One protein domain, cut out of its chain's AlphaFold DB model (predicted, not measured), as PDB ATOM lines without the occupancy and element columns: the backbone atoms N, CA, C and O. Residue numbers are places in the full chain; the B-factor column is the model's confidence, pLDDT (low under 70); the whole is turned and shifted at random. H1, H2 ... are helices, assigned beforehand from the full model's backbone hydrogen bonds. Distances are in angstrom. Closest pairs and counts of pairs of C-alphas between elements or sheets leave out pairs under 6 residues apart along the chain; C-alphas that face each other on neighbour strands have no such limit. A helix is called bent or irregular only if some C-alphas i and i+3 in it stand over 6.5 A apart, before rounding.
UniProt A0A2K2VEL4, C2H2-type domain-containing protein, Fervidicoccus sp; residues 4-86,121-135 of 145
ATOM      1  N   ARG A   4      31.989 -16.102  10.723       94.06
ATOM      2  CA  ARG A   4      31.452 -15.282   9.631       94.06
ATOM      3  C   ARG A   4      30.067 -15.766   9.206       94.06
ATOM      4  O   ARG A   4      29.143 -14.969   9.108       94.06
ATOM      5  N   GLU A   5      29.886 -17.069   9.017       95.88
ATOM      6  CA  GLU A   5      28.596 -17.668   8.656       95.88
ATOM      7  C   GLU A   5      27.526 -17.447   9.737       95.88
ATOM      8  O   GLU A   5      26.352 -17.232   9.417       95.88
ATOM      9  N   ARG A   6      27.905 -17.485  11.023       96.81
ATOM     10  CA  ARG A   6      27.003 -17.153  12.141       96.81
ATOM     11  C   ARG A   6      26.578 -15.692  12.089       96.81
ATOM     12  O   ARG A   6      25.387 -15.407  12.206       96.81
ATOM     13  N   LEU A   7      27.534 -14.790  11.881       97.12
ATOM     14  CA  LEU A   7      27.279 -13.361  11.760       97.12
ATOM     15  C   LEU A   7      26.341 -13.062  10.585       97.12
ATOM     16  O   LEU A   7      25.314 -12.415  10.778       97.12
ATOM     17  N   VAL A   8      26.626 -13.609   9.399       98.12
ATOM     18  CA  VAL A   8      25.772 -13.470   8.207       98.12
ATOM     19  C   VAL A   8      24.352 -13.955   8.493       98.12
ATOM     20  O   VAL A   8      23.392 -13.259   8.180       98.12
ATOM     21  N   LYS A   9      24.179 -15.107   9.155       98.00
ATOM     22  CA  LYS A   9      22.843 -15.600   9.532       98.00
ATOM     23  C   LYS A   9      22.119 -14.684  10.518       98.00
ATOM     24  O   LYS A   9      20.904 -14.523  10.404       98.00
ATOM     25  N   ALA A  10      22.830 -14.111  11.486       98.06
ATOM     26  CA  ALA A  10      22.250 -13.173  12.442       98.06
ATOM     27  C   ALA A  10      21.804 -11.879  11.741       98.06
ATOM     28  O   ALA A  10      20.675 -11.429  11.937       98.06
ATOM     29  N   VAL A  11      22.643 -11.339  10.855       98.38
ATOM     30  CA  VAL A  11      22.328 -10.155  10.042       98.38
ATOM     31  C   VAL A  11      21.179 -10.439   9.072       98.38
ATOM     32  O   VAL A  11      20.269  -9.622   8.965       98.38
ATOM     33  N   ALA A  12      21.129 -11.619   8.448       98.44
ATOM     34  CA  ALA A  12      20.005 -12.048   7.615       98.44
ATOM     35  C   ALA A  12      18.683 -12.076   8.400       98.44
ATOM     36  O   ALA A  12      17.642 -11.677   7.882       98.44
ATOM     37  N   TYR A  13      18.711 -12.501   9.667       98.12
ATOM     38  CA  TYR A  13      17.528 -12.484  10.529       98.12
ATOM     39  C   TYR A  13      17.046 -11.058  10.847       98.12
ATOM     40  O   TYR A  13      15.841 -10.813  10.887       98.12
ATOM     41  N   LEU A  14      17.964 -10.104  11.033       98.38
ATOM     42  CA  LEU A  14      17.622  -8.686  11.197       98.38
ATOM     43  C   LEU A  14      17.079  -8.091   9.889       98.38
ATOM     44  O   LEU A  14      16.001  -7.497   9.869       98.38
ATOM     45  N   LEU A  15      17.766  -8.322   8.768       98.38
ATOM     46  CA  LEU A  15      17.324  -7.885   7.444       98.38
ATOM     47  C   LEU A  15      15.945  -8.435   7.086       98.38
ATOM     48  O   LEU A  15      15.172  -7.733   6.446       98.38
ATOM     49  N   LEU A  16      15.592  -9.636   7.552       98.12
ATOM     50  CA  LEU A  16      14.263 -10.207   7.350       98.12
ATOM     51  C   LEU A  16      13.152  -9.279   7.863       98.12
ATOM     52  O   LEU A  16      12.143  -9.098   7.181       98.12
ATOM     53  N   LYS A  17      13.353  -8.654   9.032       97.25
ATOM     54  CA  LYS A  17      12.419  -7.663   9.592       97.25
ATOM     55  C   LYS A  17      12.346  -6.433   8.699       97.25
ATOM     56  O   LYS A  17      11.255  -5.966   8.380       97.25
ATOM     57  N   LYS A  18      13.509  -5.959   8.241       97.44
ATOM     58  CA  LYS A  18      13.625  -4.787   7.371       97.44
ATOM     59  C   LYS A  18      12.888  -4.977   6.050       97.44
ATOM     60  O   LYS A  18      12.026  -4.173   5.712       97.44
ATOM     61  N   VAL A  19      13.186  -6.051   5.320       97.44
ATOM     62  CA  VAL A  19      12.585  -6.305   4.001       97.44
ATOM     63  C   VAL A  19      11.090  -6.624   4.097       97.44
ATOM     64  O   VAL A  19      10.358  -6.397   3.138       97.44
ATOM     65  N   ALA A  20      10.613  -7.084   5.260       95.62
ATOM     66  CA  ALA A  20       9.192  -7.224   5.592       95.62
ATOM     67  C   ALA A  20       8.488  -5.909   5.962       95.62
ATOM     68  O   ALA A  20       7.289  -5.930   6.242       95.62
ATOM     69  N   GLY A  21       9.202  -4.779   5.958       93.56
ATOM     70  CA  GLY A  21       8.670  -3.469   6.330       93.56
ATOM     71  C   GLY A  21       8.475  -3.290   7.837       93.56
ATOM     72  O   GLY A  21       7.815  -2.349   8.265       93.56
ATOM     73  N   ASN A  22       9.033  -4.180   8.657       94.19
ATOM     74  CA  ASN A  22       8.862  -4.186  10.103       94.19
ATOM     75  C   ASN A  22      10.037  -3.476  10.796       94.19
ATOM     76  O   ASN A  22      10.820  -4.094  11.518       94.19
ATOM     77  N   ASN A  23      10.194  -2.173  10.539       96.06
ATOM     78  CA  ASN A  23      11.251  -1.373  11.176       96.06
ATOM     79  C   ASN A  23      11.069  -1.309  12.700       96.06
ATOM     80  O   ASN A  23      12.053  -1.314  13.434       96.06
ATOM     81  N   GLU A  24       9.826  -1.316  13.179       96.94
ATOM     82  CA  GLU A  24       9.513  -1.233  14.606       96.94
ATOM     83  C   GLU A  24      10.073  -2.422  15.398       96.94
ATOM     84  O   GLU A  24      10.619  -2.257  16.486       96.94
ATOM     85  N   ALA A  25      10.052  -3.621  14.807       97.25
ATOM     86  CA  ALA A  25      10.694  -4.808  15.368       97.25
ATOM     87  C   ALA A  25      12.199  -4.616  15.591       97.25
ATOM     88  O   ALA A  25      12.748  -5.108  16.577       97.25
ATOM     89  N   LEU A  26      12.870  -3.925  14.667       98.38
ATOM     90  CA  LEU A  26      14.299  -3.644  14.766       98.38
ATOM     91  C   LEU A  26      14.579  -2.623  15.865       98.38
ATOM     92  O   LEU A  26      15.478  -2.843  16.672       98.38
ATOM     93  N   LEU A  27      13.778  -1.559  15.938       98.44
ATOM     94  CA  LEU A  27      13.896  -0.542  16.984       98.44
ATOM     95  C   LEU A  27      13.660  -1.137  18.379       98.44
ATOM     96  O   LEU A  27      14.456  -0.891  19.280       98.44
ATOM     97  N   ALA A  28      12.666  -2.015  18.530       98.50
ATOM     98  CA  ALA A  28      12.420  -2.731  19.781       98.50
ATOM     99  C   ALA A  28      13.612  -3.610  20.198       98.50
ATOM    100  O   ALA A  28      14.006  -3.634  21.366       98.50
ATOM    101  N   LEU A  29      14.212  -4.336  19.249       98.44
ATOM    102  CA  LEU A  29      15.408  -5.142  19.513       98.44
ATOM    103  C   LEU A  29      16.603  -4.272  19.909       98.44
ATOM    104  O   LEU A  29      17.350  -4.653  20.812       98.44
ATOM    105  N   LEU A  30      16.778  -3.121  19.258       98.62
ATOM    106  CA  LEU A  30      17.841  -2.171  19.566       98.62
ATOM    107  C   LEU A  30      17.675  -1.582  20.968       98.62
ATOM    108  O   LEU A  30      18.624  -1.616  21.748       98.62
ATOM    109  N   GLU A  31      16.479  -1.107  21.315       98.38
ATOM    110  CA  GLU A  31      16.210  -0.543  22.639       98.38
ATOM    111  C   GLU A  31      16.439  -1.582  23.746       98.38
ATOM    112  O   GLU A  31      17.124  -1.309  24.733       98.38
ATOM    113  N   TYR A  32      15.956  -2.812  23.549       98.19
ATOM    114  CA  TYR A  32      16.229  -3.910  24.477       98.19
ATOM    115  C   TYR A  32      17.731  -4.202  24.600       98.19
ATOM    116  O   TYR A  32      18.256  -4.368  25.700       98.19
ATOM    117  N   SER A  33      18.454  -4.192  23.479       97.75
ATOM    118  CA  SER A  33      19.905  -4.422  23.450       97.75
ATOM    119  C   SER A  33      20.717  -3.290  24.086       97.75
ATOM    120  O   SER A  33      21.879  -3.502  24.437       97.75
ATOM    121  N   ASN A  34      20.120  -2.111  24.268       97.69
ATOM    122  CA  ASN A  34      20.689  -0.977  24.999       97.69
ATOM    123  C   ASN A  34      20.388  -1.015  26.509       97.69
ATOM    124  O   ASN A  34      20.720  -0.071  27.217       97.69
ATOM    125  N   GLY A  35      19.798  -2.104  27.014       96.06
ATOM    126  CA  GLY A  35      19.506  -2.288  28.437       96.06
ATOM    127  C   GLY A  35      18.076  -1.928  28.841       96.06
ATOM    128  O   GLY A  35      17.766  -1.945  30.030       96.06
ATOM    129  N   GLY A  36      17.190  -1.636  27.882       95.44
ATOM    130  CA  GLY A  36      15.777  -1.405  28.167       95.44
ATOM    131  C   GLY A  36      15.101  -2.621  28.813       95.44
ATOM    132  O   GLY A  36      15.404  -3.775  28.499       95.44
ATOM    133  N   SER A  37      14.139  -2.383  29.706       97.38
ATOM    134  CA  SER A  37      13.347  -3.460  30.308       97.38
ATOM    135  C   SER A  37      12.487  -4.148  29.253       97.38
ATOM    136  O   SER A  37      11.671  -3.515  28.585       97.38
ATOM    137  N   ILE A  38      12.580  -5.475  29.153       95.81
ATOM    138  CA  ILE A  38      11.835  -6.253  28.153       95.81
ATOM    139  C   ILE A  38      10.320  -5.995  28.182       95.81
ATOM    140  O   ILE A  38       9.666  -6.028  27.143       95.81
ATOM    141  N   LYS A  39       9.748  -5.741  29.366       96.94
ATOM    142  CA  LYS A  39       8.313  -5.468  29.527       96.94
ATOM    143  C   LYS A  39       7.955  -4.085  28.980       96.94
ATOM    144  O   LYS A  39       6.929  -3.944  28.321       96.94
ATOM    145  N   GLU A  40       8.784  -3.090  29.266       97.81
ATOM    146  CA  GLU A  40       8.552  -1.695  28.884       97.81
ATOM    147  C   GLU A  40       8.786  -1.491  27.390       97.81
ATOM    148  O   GLU A  40       7.914  -0.951  26.714       97.81
ATOM    149  N   VAL A  41       9.903  -2.014  26.876       98.31
ATOM    150  CA  VAL A  41      10.250  -1.990  25.451       98.31
ATOM    151  C   VAL A  41       9.153  -2.676  24.639       98.31
ATOM    152  O   VAL A  41       8.594  -2.083  23.720       98.31
ATOM    153  N   ALA A  42       8.773  -3.907  25.006       97.06
ATOM    154  CA  ALA A  42       7.731  -4.631  24.283       97.06
ATOM    155  C   ALA A  42       6.410  -3.845  24.255       97.06
ATOM    156  O   ALA A  42       5.815  -3.698  23.192       97.06
ATOM    157  N   LYS A  43       5.995  -3.267  25.392       96.88
ATOM    158  CA  LYS A  43       4.787  -2.433  25.464       96.88
ATOM    159  C   LYS A  43       4.881  -1.205  24.552       96.88
ATOM    160  O   LYS A  43       3.925  -0.933  23.833       96.88
ATOM    161  N   ARG A  44       6.001  -0.475  24.578       97.62
ATOM    162  CA  ARG A  44       6.199   0.760  23.798       97.62
ATOM    163  C   ARG A  44       6.101   0.517  22.294       97.62
ATOM    164  O   ARG A  44       5.474   1.303  21.598       97.62
ATOM    165  N   HIS A  45       6.657  -0.598  21.832       97.00
ATOM    166  CA  HIS A  45       6.693  -0.974  20.418       97.00
ATOM    167  C   HIS A  45       5.510  -1.862  19.978       97.00
ATOM    168  O   HIS A  45       5.513  -2.397  18.873       97.00
ATOM    169  N   GLY A  46       4.499  -2.066  20.834       96.12
ATOM    170  CA  GLY A  46       3.302  -2.839  20.477       96.12
ATOM    171  C   GLY A  46       3.523  -4.353  20.331       96.12
ATOM    172  O   GLY A  46       2.764  -5.024  19.633       96.12
ATOM    173  N   TYR A  47       4.537  -4.914  20.993       96.69
ATOM    174  CA  TYR A  47       4.825  -6.349  21.010       96.69
ATOM    175  C   TYR A  47       4.545  -6.986  22.373       96.69
ATOM    176  O   TYR A  47       4.489  -6.338  23.416       96.69
ATOM    177  N   SER A  48       4.426  -8.314  22.390       97.19
ATOM    178  CA  SER A  48       4.444  -9.063  23.646       97.19
ATOM    179  C   SER A  48       5.879  -9.246  24.151       97.19
ATOM    180  O   SER A  48       6.819  -9.387  23.363       97.19
ATOM    181  N   LYS A  49       6.053  -9.336  25.478       97.38
ATOM    182  CA  LYS A  49       7.341  -9.687  26.109       97.38
ATOM    183  C   LYS A  49       7.940 -10.949  25.480       97.38
ATOM    184  O   LYS A  49       9.121 -10.987  25.143       97.38
ATOM    185  N   THR A  50       7.104 -11.967  25.288       97.50
ATOM    186  CA  THR A  50       7.493 -13.250  24.700       97.50
ATOM    187  C   THR A  50       7.976 -13.098  23.261       97.50
ATOM    188  O   THR A  50       8.922 -13.775  22.866       97.50
ATOM    189  N   TRP A  51       7.359 -12.217  22.469       96.75
ATOM    190  CA  TRP A  51       7.800 -11.951  21.101       96.75
ATOM    191  C   TRP A  51       9.210 -11.350  21.088       96.75
ATOM    192  O   TRP A  51      10.081 -11.862  20.382       96.75
ATOM    193  N   LEU A  52       9.457 -10.326  21.910       97.38
ATOM    194  CA  LEU A  52      10.756  -9.653  21.975       97.38
ATOM    195  C   LEU A  52      11.848 -10.611  22.465       97.38
ATOM    196  O   LEU A  52      12.897 -10.732  21.832       97.38
ATOM    197  N   GLN A  53      11.549 -11.383  23.515       97.06
ATOM    198  CA  GLN A  53      12.450 -12.405  24.046       97.06
ATOM    199  C   GLN A  53      12.813 -13.446  22.987       97.06
ATOM    200  O   GLN A  53      13.987 -13.731  22.782       97.06
ATOM    201  N   LYS A  54      11.817 -13.997  22.279       97.06
ATOM    202  CA  LYS A  54      12.045 -15.018  21.250       97.06
ATOM    203  C   LYS A  54      12.906 -14.492  20.105       97.06
ATOM    204  O   LYS A  54      13.796 -15.207  19.657       97.06
ATOM    205  N   ASN A  55      12.669 -13.263  19.645       97.44
ATOM    206  CA  ASN A  55      13.461 -12.676  18.562       97.44
ATOM    207  C   ASN A  55      14.911 -12.417  18.988       97.44
ATOM    208  O   ASN A  55      15.826 -12.724  18.227       97.44
ATOM    209  N   PHE A  56      15.132 -11.934  20.211       98.06
ATOM    210  CA  PHE A  56      16.479 -11.770  20.754       98.06
ATOM    211  C   PHE A  56      17.192 -13.119  20.944       98.06
ATOM    212  O   PHE A  56      18.295 -13.323  20.437       98.06
ATOM    213  N   SER A  57      16.540 -14.083  21.602       97.44
ATOM    214  CA  SER A  57      17.078 -15.433  21.812       97.44
ATOM    215  C   SER A  57      17.380 -16.151  20.498       97.44
ATOM    216  O   SER A  57      18.330 -16.924  20.427       97.44
ATOM    217  N   GLN A  58      16.610 -15.893  19.441       97.19
ATOM    218  CA  GLN A  58      16.876 -16.442  18.117       97.19
ATOM    219  C   GLN A  58      18.207 -15.929  17.545       97.19
ATOM    220  O   GLN A  58      18.972 -16.727  17.003       97.19
ATOM    221  N   ILE A  59      18.516 -14.639  17.705       97.62
ATOM    222  CA  ILE A  59      19.804 -14.057  17.299       97.62
ATOM    223  C   ILE A  59      20.940 -14.660  18.134       97.62
ATOM    224  O   ILE A  59      21.909 -15.168  17.571       97.62
ATOM    225  N   ALA A  60      20.780 -14.706  19.460       97.38
ATOM    226  CA  ALA A  60      21.747 -15.329  20.369       97.38
ATOM    227  C   ALA A  60      22.041 -16.792  20.004       97.38
ATOM    228  O   ALA A  60      23.194 -17.224  19.977       97.38
ATOM    229  N   ARG A  61      20.996 -17.554  19.667       97.25
ATOM    230  CA  ARG A  61      21.097 -18.958  19.259       97.25
ATOM    231  C   ARG A  61      21.859 -19.121  17.948       97.25
ATOM    232  O   ARG A  61      22.670 -20.032  17.836       97.25
ATOM    233  N   VAL A  62      21.619 -18.258  16.957       96.00
ATOM    234  CA  VAL A  62      22.365 -18.282  15.686       96.00
ATOM    235  C   VAL A  62      23.846 -17.963  15.907       96.00
ATOM    236  O   VAL A  62      24.702 -18.619  15.315       96.00
ATOM    237  N   LEU A  63      24.140 -17.001  16.782       95.56
ATOM    238  CA  LEU A  63      25.507 -16.623  17.146       95.56
ATOM    239  C   LEU A  63      26.196 -17.646  18.057       95.56
ATOM    240  O   LEU A  63      27.414 -17.598  18.207       95.56
ATOM    241  N   ASN A  64      25.438 -18.575  18.647       95.31
ATOM    242  CA  ASN A  64      25.896 -19.454  19.720       95.31
ATOM    243  C   ASN A  64      26.473 -18.674  20.922       95.31
ATOM    244  O   ASN A  64      27.411 -19.123  21.575       95.31
ATOM    245  N   SER A  65      25.941 -17.477  21.190       93.69
ATOM    246  CA  SER A  65      26.340 -16.624  22.310       93.69
ATOM    247  C   SER A  65      25.259 -15.586  22.606       93.69
ATOM    248  O   SER A  65      24.885 -14.786  21.747       93.69
ATOM    249  N   TYR A  66      24.785 -15.570  23.853       93.44
ATOM    250  CA  TYR A  66      23.881 -14.526  24.343       93.44
ATOM    251  C   TYR A  66      24.592 -13.179  24.497       93.44
ATOM    252  O   TYR A  66      23.994 -12.139  24.232       93.44
ATOM    253  N   GLN A  67      25.873 -13.199  24.865       93.06
ATOM    254  CA  GLN A  67      26.692 -12.005  25.064       93.06
ATOM    255  C   GLN A  67      26.936 -11.257  23.750       93.06
ATOM    256  O   GLN A  67      26.989 -10.031  23.754       93.06
ATOM    257  N   LEU A  68      27.041 -11.976  22.626       95.25
ATOM    258  CA  LEU A  68      27.239 -11.371  21.306       95.25
ATOM    259  C   LEU A  68      25.951 -10.817  20.684       95.25
ATOM    260  O   LEU A  68      26.033  -9.965  19.804       95.25
ATOM    261  N   ALA A  69      24.764 -11.229  21.139       97.00
ATOM    262  CA  ALA A  69      23.507 -10.779  20.541       97.00
ATOM    263  C   ALA A  69      23.322  -9.257  20.640       97.00
ATOM    264  O   ALA A  69      23.098  -8.608  19.619       97.00
ATOM    265  N   SER A  70      23.479  -8.670  21.832       97.62
ATOM    266  CA  SER A  70      23.297  -7.222  22.009       97.62
ATOM    267  C   SER A  70      24.319  -6.386  21.221       97.62
ATOM    268  O   SER A  70      23.884  -5.481  20.513       97.62
ATOM    269  N   PRO A  71      25.645  -6.657  21.265       97.12
ATOM    270  CA  PRO A  71      26.615  -5.967  20.413       97.12
ATOM    271  C   PRO A  71      26.268  -6.028  18.923       97.12
ATOM    272  O   PRO A  71      26.259  -4.991  18.266       97.12
ATOM    273  N   ILE A  72      25.915  -7.208  18.398       97.50
ATOM    274  CA  ILE A  72      25.554  -7.364  16.982       97.50
ATOM    275  C   ILE A  72      24.302  -6.555  16.634       97.50
ATOM    276  O   ILE A  72      24.290  -5.852  15.626       97.50
ATOM    277  N   ILE A  73      23.265  -6.591  17.474       98.31
ATOM    278  CA  ILE A  73      22.052  -5.794  17.256       98.31
ATOM    279  C   ILE A  73      22.382  -4.295  17.260       98.31
ATOM    280  O   ILE A  73      21.969  -3.585  16.347       98.31
ATOM    281  N   ARG A  74      23.161  -3.817  18.240       98.12
ATOM    282  CA  ARG A  74      23.546  -2.398  18.350       98.12
ATOM    283  C   ARG A  74      24.338  -1.896  17.149       98.12
ATOM    284  O   ARG A  74      24.149  -0.756  16.746       98.12
ATOM    285  N   ILE A  75      25.194  -2.742  16.584       96.19
ATOM    286  CA  ILE A  75      26.007  -2.407  15.414       96.19
ATOM    287  C   ILE A  75      25.153  -2.385  14.144       96.19
ATOM    288  O   ILE A  75      25.173  -1.413  13.396       96.19
ATOM    289  N   PHE A  76      24.401  -3.456  13.880       98.00
ATOM    290  CA  PHE A  76      23.785  -3.646  12.568       98.00
ATOM    291  C   PHE A  76      22.400  -3.019  12.437       98.00
ATOM    292  O   PHE A  76      22.015  -2.652  11.329       98.00
ATOM    293  N   VAL A  77      21.624  -2.884  13.519       98.19
ATOM    294  CA  VAL A  77      20.262  -2.338  13.410       98.19
ATOM    295  C   VAL A  77      20.230  -0.900  12.880       98.19
ATOM    296  O   VAL A  77      19.437  -0.669  11.965       98.19
ATOM    297  N   PRO A  78      21.046   0.057  13.366       97.25
ATOM    298  CA  PRO A  78      21.025   1.426  12.845       97.25
ATOM    299  C   PRO A  78      21.279   1.482  11.333       97.25
ATOM    300  O   PRO A  78      20.513   2.102  10.590       97.25
ATOM    301  N   GLU A  79      22.287   0.740  10.870       95.44
ATOM    302  CA  GLU A  79      22.619   0.612   9.450       95.44
ATOM    303  C   GLU A  79      21.447   0.015   8.663       95.44
ATOM    304  O   GLU A  79      20.983   0.616   7.696       95.44
ATOM    305  N   ILE A  80      20.894  -1.116   9.114       97.69
ATOM    306  CA  ILE A  80      19.779  -1.806   8.449       97.69
ATOM    307  C   ILE A  80      18.526  -0.924   8.369       97.69
ATOM    308  O   ILE A  80      17.853  -0.882   7.335       97.69
ATOM    309  N   VAL A  81      18.186  -0.209   9.444       97.31
ATOM    310  CA  VAL A  81      17.012   0.674   9.479       97.31
ATOM    311  C   VAL A  81      17.165   1.819   8.479       97.31
ATOM    312  O   VAL A  81      16.187   2.145   7.805       97.31
ATOM    313  N   SER A  82      18.376   2.358   8.310       95.88
ATOM    314  CA  SER A  82      18.666   3.438   7.354       95.88
ATOM    315  C   SER A  82      18.543   3.022   5.879       95.88
ATOM    316  O   SER A  82      18.355   3.869   5.002       95.88
ATOM    317  N   MET A  83      18.597   1.718   5.581       96.31
ATOM    318  CA  MET A  83      18.511   1.217   4.211       96.31
ATOM    319  C   MET A  83      17.140   1.513   3.589       96.31
ATOM    320  O   MET A  83      16.085   1.234   4.167       96.31
ATOM    321  N   LYS A  84      17.136   1.999   2.346       95.19
ATOM    322  CA  LYS A  84      15.919   2.163   1.536       95.19
ATOM    323  C   LYS A  84      15.572   0.856   0.817       95.19
ATOM    324  O   LYS A  84      15.646   0.774  -0.403       95.19
ATOM    325  N   ILE A  85      15.229  -0.177   1.587       94.56
ATOM    326  CA  ILE A  85      14.855  -1.497   1.064       94.56
ATOM    327  C   ILE A  85      13.555  -2.002   1.695       94.56
ATOM    328  O   ILE A  85      13.370  -1.939   2.910       94.56
ATOM    329  N   SER A  86      12.671  -2.524   0.846       94.69
ATOM    330  CA  SER A  86      11.479  -3.298   1.198       94.69
ATOM    331  C   SER A  86      11.228  -4.313   0.086       94.69
ATOM    332  O   SER A  86      11.381  -3.987  -1.091       94.69
ATOM    333  N   GLU A 121      18.058 -17.231  -0.390       97.69
ATOM    334  CA  GLU A 121      19.357 -16.985  -1.025       97.69
ATOM    335  C   GLU A 121      19.607 -15.490  -1.229       97.69
ATOM    336  O   GLU A 121      20.654 -14.983  -0.837       97.69
ATOM    337  N   MET A 122      18.605 -14.754  -1.721       97.81
ATOM    338  CA  MET A 122      18.679 -13.296  -1.865       97.81
ATOM    339  C   MET A 122      18.889 -12.595  -0.518       97.81
ATOM    340  O   MET A 122      19.651 -11.637  -0.431       97.81
ATOM    341  N   LEU A 123      18.230 -13.077   0.541       97.75
ATOM    342  CA  LEU A 123      18.349 -12.499   1.882       97.75
ATOM    343  C   LEU A 123      19.755 -12.699   2.447       97.75
ATOM    344  O   LEU A 123      20.310 -11.795   3.065       97.75
ATOM    345  N   PHE A 124      20.322 -13.885   2.239       98.19
ATOM    346  CA  PHE A 124      21.670 -14.212   2.679       98.19
ATOM    347  C   PHE A 124      22.721 -13.444   1.885       98.19
ATOM    348  O   PHE A 124      23.627 -12.894   2.499       98.19
ATOM    349  N   LYS A 125      22.552 -13.308   0.567       98.25
ATOM    350  CA  LYS A 125      23.427 -12.474  -0.262       98.25
ATOM    351  C   LYS A 125      23.433 -11.016   0.213       98.25
ATOM    352  O   LYS A 125      24.493 -10.440   0.421       98.25
ATOM    353  N   LEU A 126      22.256 -10.448   0.486       97.88
ATOM    354  CA  LEU A 126      22.153  -9.100   1.052       97.88
ATOM    355  C   LEU A 126      22.845  -8.997   2.424       97.88
ATOM    356  O   LEU A 126      23.486  -7.995   2.731       97.88
ATOM    357  N   ALA A 127      22.723 -10.027   3.263       98.25
ATOM    358  CA  ALA A 127      23.393 -10.066   4.558       98.25
ATOM    359  C   ALA A 127      24.920 -10.133   4.425       98.25
ATOM    360  O   ALA A 127      25.617  -9.468   5.190       98.25
ATOM    361  N   GLU A 128      25.438 -10.893   3.461       98.19
ATOM    362  CA  GLU A 128      26.866 -10.930   3.141       98.19
ATOM    363  C   GLU A 128      27.371  -9.552   2.716       98.19
ATOM    364  O   GLU A 128      28.348  -9.075   3.288       98.19
ATOM    365  N   GLU A 129      26.666  -8.866   1.815       96.81
ATOM    366  CA  GLU A 129      27.016  -7.510   1.368       96.81
ATOM    367  C   GLU A 129      27.072  -6.511   2.539       96.81
ATOM    368  O   GLU A 129      28.014  -5.722   2.656       96.81
ATOM    369  N   VAL A 130      26.095  -6.570   3.452       96.50
ATOM    370  CA  VAL A 130      26.059  -5.722   4.657       96.50
ATOM    371  C   VAL A 130      27.226  -6.035   5.599       96.50
ATOM    372  O   VAL A 130      27.888  -5.115   6.084       96.50
ATOM    373  N   VAL A 131      27.514  -7.316   5.846       96.62
ATOM    374  CA  VAL A 131      28.638  -7.740   6.698       96.62
ATOM    375  C   VAL A 131      29.977  -7.341   6.078       96.62
ATOM    376  O   VAL A 131      30.841  -6.819   6.776       96.62
ATOM    377  N   GLU A 132      30.159  -7.537   4.775       94.62
ATOM    378  CA  GLU A 132      31.387  -7.160   4.076       94.62
ATOM    379  C   GLU A 132      31.625  -5.655   4.100       94.62
ATOM    380  O   GLU A 132      32.746  -5.219   4.365       94.62
ATOM    381  N   LYS A 133      30.579  -4.854   3.869       92.62
ATOM    382  CA  LYS A 133      30.663  -3.395   3.988       92.62
ATOM    383  C   LYS A 133      31.094  -2.986   5.398       92.62
ATOM    384  O   LYS A 133      31.973  -2.138   5.543       92.62
ATOM    385  N   PHE A 134      30.522  -3.609   6.428       90.06
ATOM    386  CA  PHE A 134      30.893  -3.343   7.816       90.06
ATOM    387  C   PHE A 134      32.364  -3.685   8.104       90.06
ATOM    388  O   PHE A 134      33.092  -2.849   8.639       90.06
ATOM    389  N   LEU A 135      32.822  -4.877   7.707       87.94
ATOM    390  CA  LEU A 135      34.203  -5.320   7.927       87.94
ATOM    391  C   LEU A 135      35.219  -4.441   7.182       87.94
ATOM    392  O   LEU A 135      36.254  -4.084   7.741       87.94
TER     393      LEU A 135
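AT A GLANCE: This is residues 4 to 86 and 121 to 135 of the 145 residues of the protein "C2H2-type domain-containing protein" of Fervidicoccus sp (UniProt A0A2K2VEL4). The kinked helix H5 lies in the middle of a helical body, with H1, H2 and H4 packed on it, mostly at crossed angles. H3 sits at one end of the longest axis, on H2 and H4, and H6 lies at the other end, across H1. The printed part has 98 residues with six named helices, H1 to H6 in chain order, and no named strand; the class is all helix. The whole is compact, with a radius of gyration of the C-alphas of 12.5 A, and spans 34 by 28 by 20 A.

IN THESE COORDINATES: H5, residues 66 to 82, is 25.3 A from first to last C-alpha. It has a kink of 35 degrees near residue 75 and is only just irregular: C-alphas 75 and 78 are 6.8 A apart. H1, residues 4 to 19, measures 21.6 A from C-alpha 4 at (31.452, -15.282, 9.631). H2 is residues 23 to 33, 15.3 A; H3 residues 38 to 44, 10.0 A; H4 residues 49 to 63, 21.4 A. H6, residues 121 to 135, measures 20.9 A and ends at C-alpha 135 at (34.203, -5.320, 7.927).

HOW THE PARTS SIT: H5 touches H2, closest at the C-alphas of Ser 33 and Ser 70, 4.6 A. H5 touches H1 with residues 76 to 81 alone, at a steep tilt of 46 degrees; the closest C-alphas are Leu 15 and Ile 80, 6.6 A. H6 touches H1 at a steep tilt of 67 degrees, closest at the C-alphas of Ala 12 and Ala 127, 5.0 A. H2 and H3 form a helical hairpin. H3 and H6 are apart. Each O i to N i+4 pair is within hydrogen-bond range in H2, H3, H4 and H6, against 11 of 12 in H1 and 9 of 13 in H5.

THE WHOLE: The two C-alphas farthest apart, Glu 40 and Glu 121, are 35.3 A apart. Residues 87 to 120 are not printed, and C-alphas 86 and 121 are 15.9 A apart across this cut. The links printed whole are tight. No printed residue is under 70 in pLDDT.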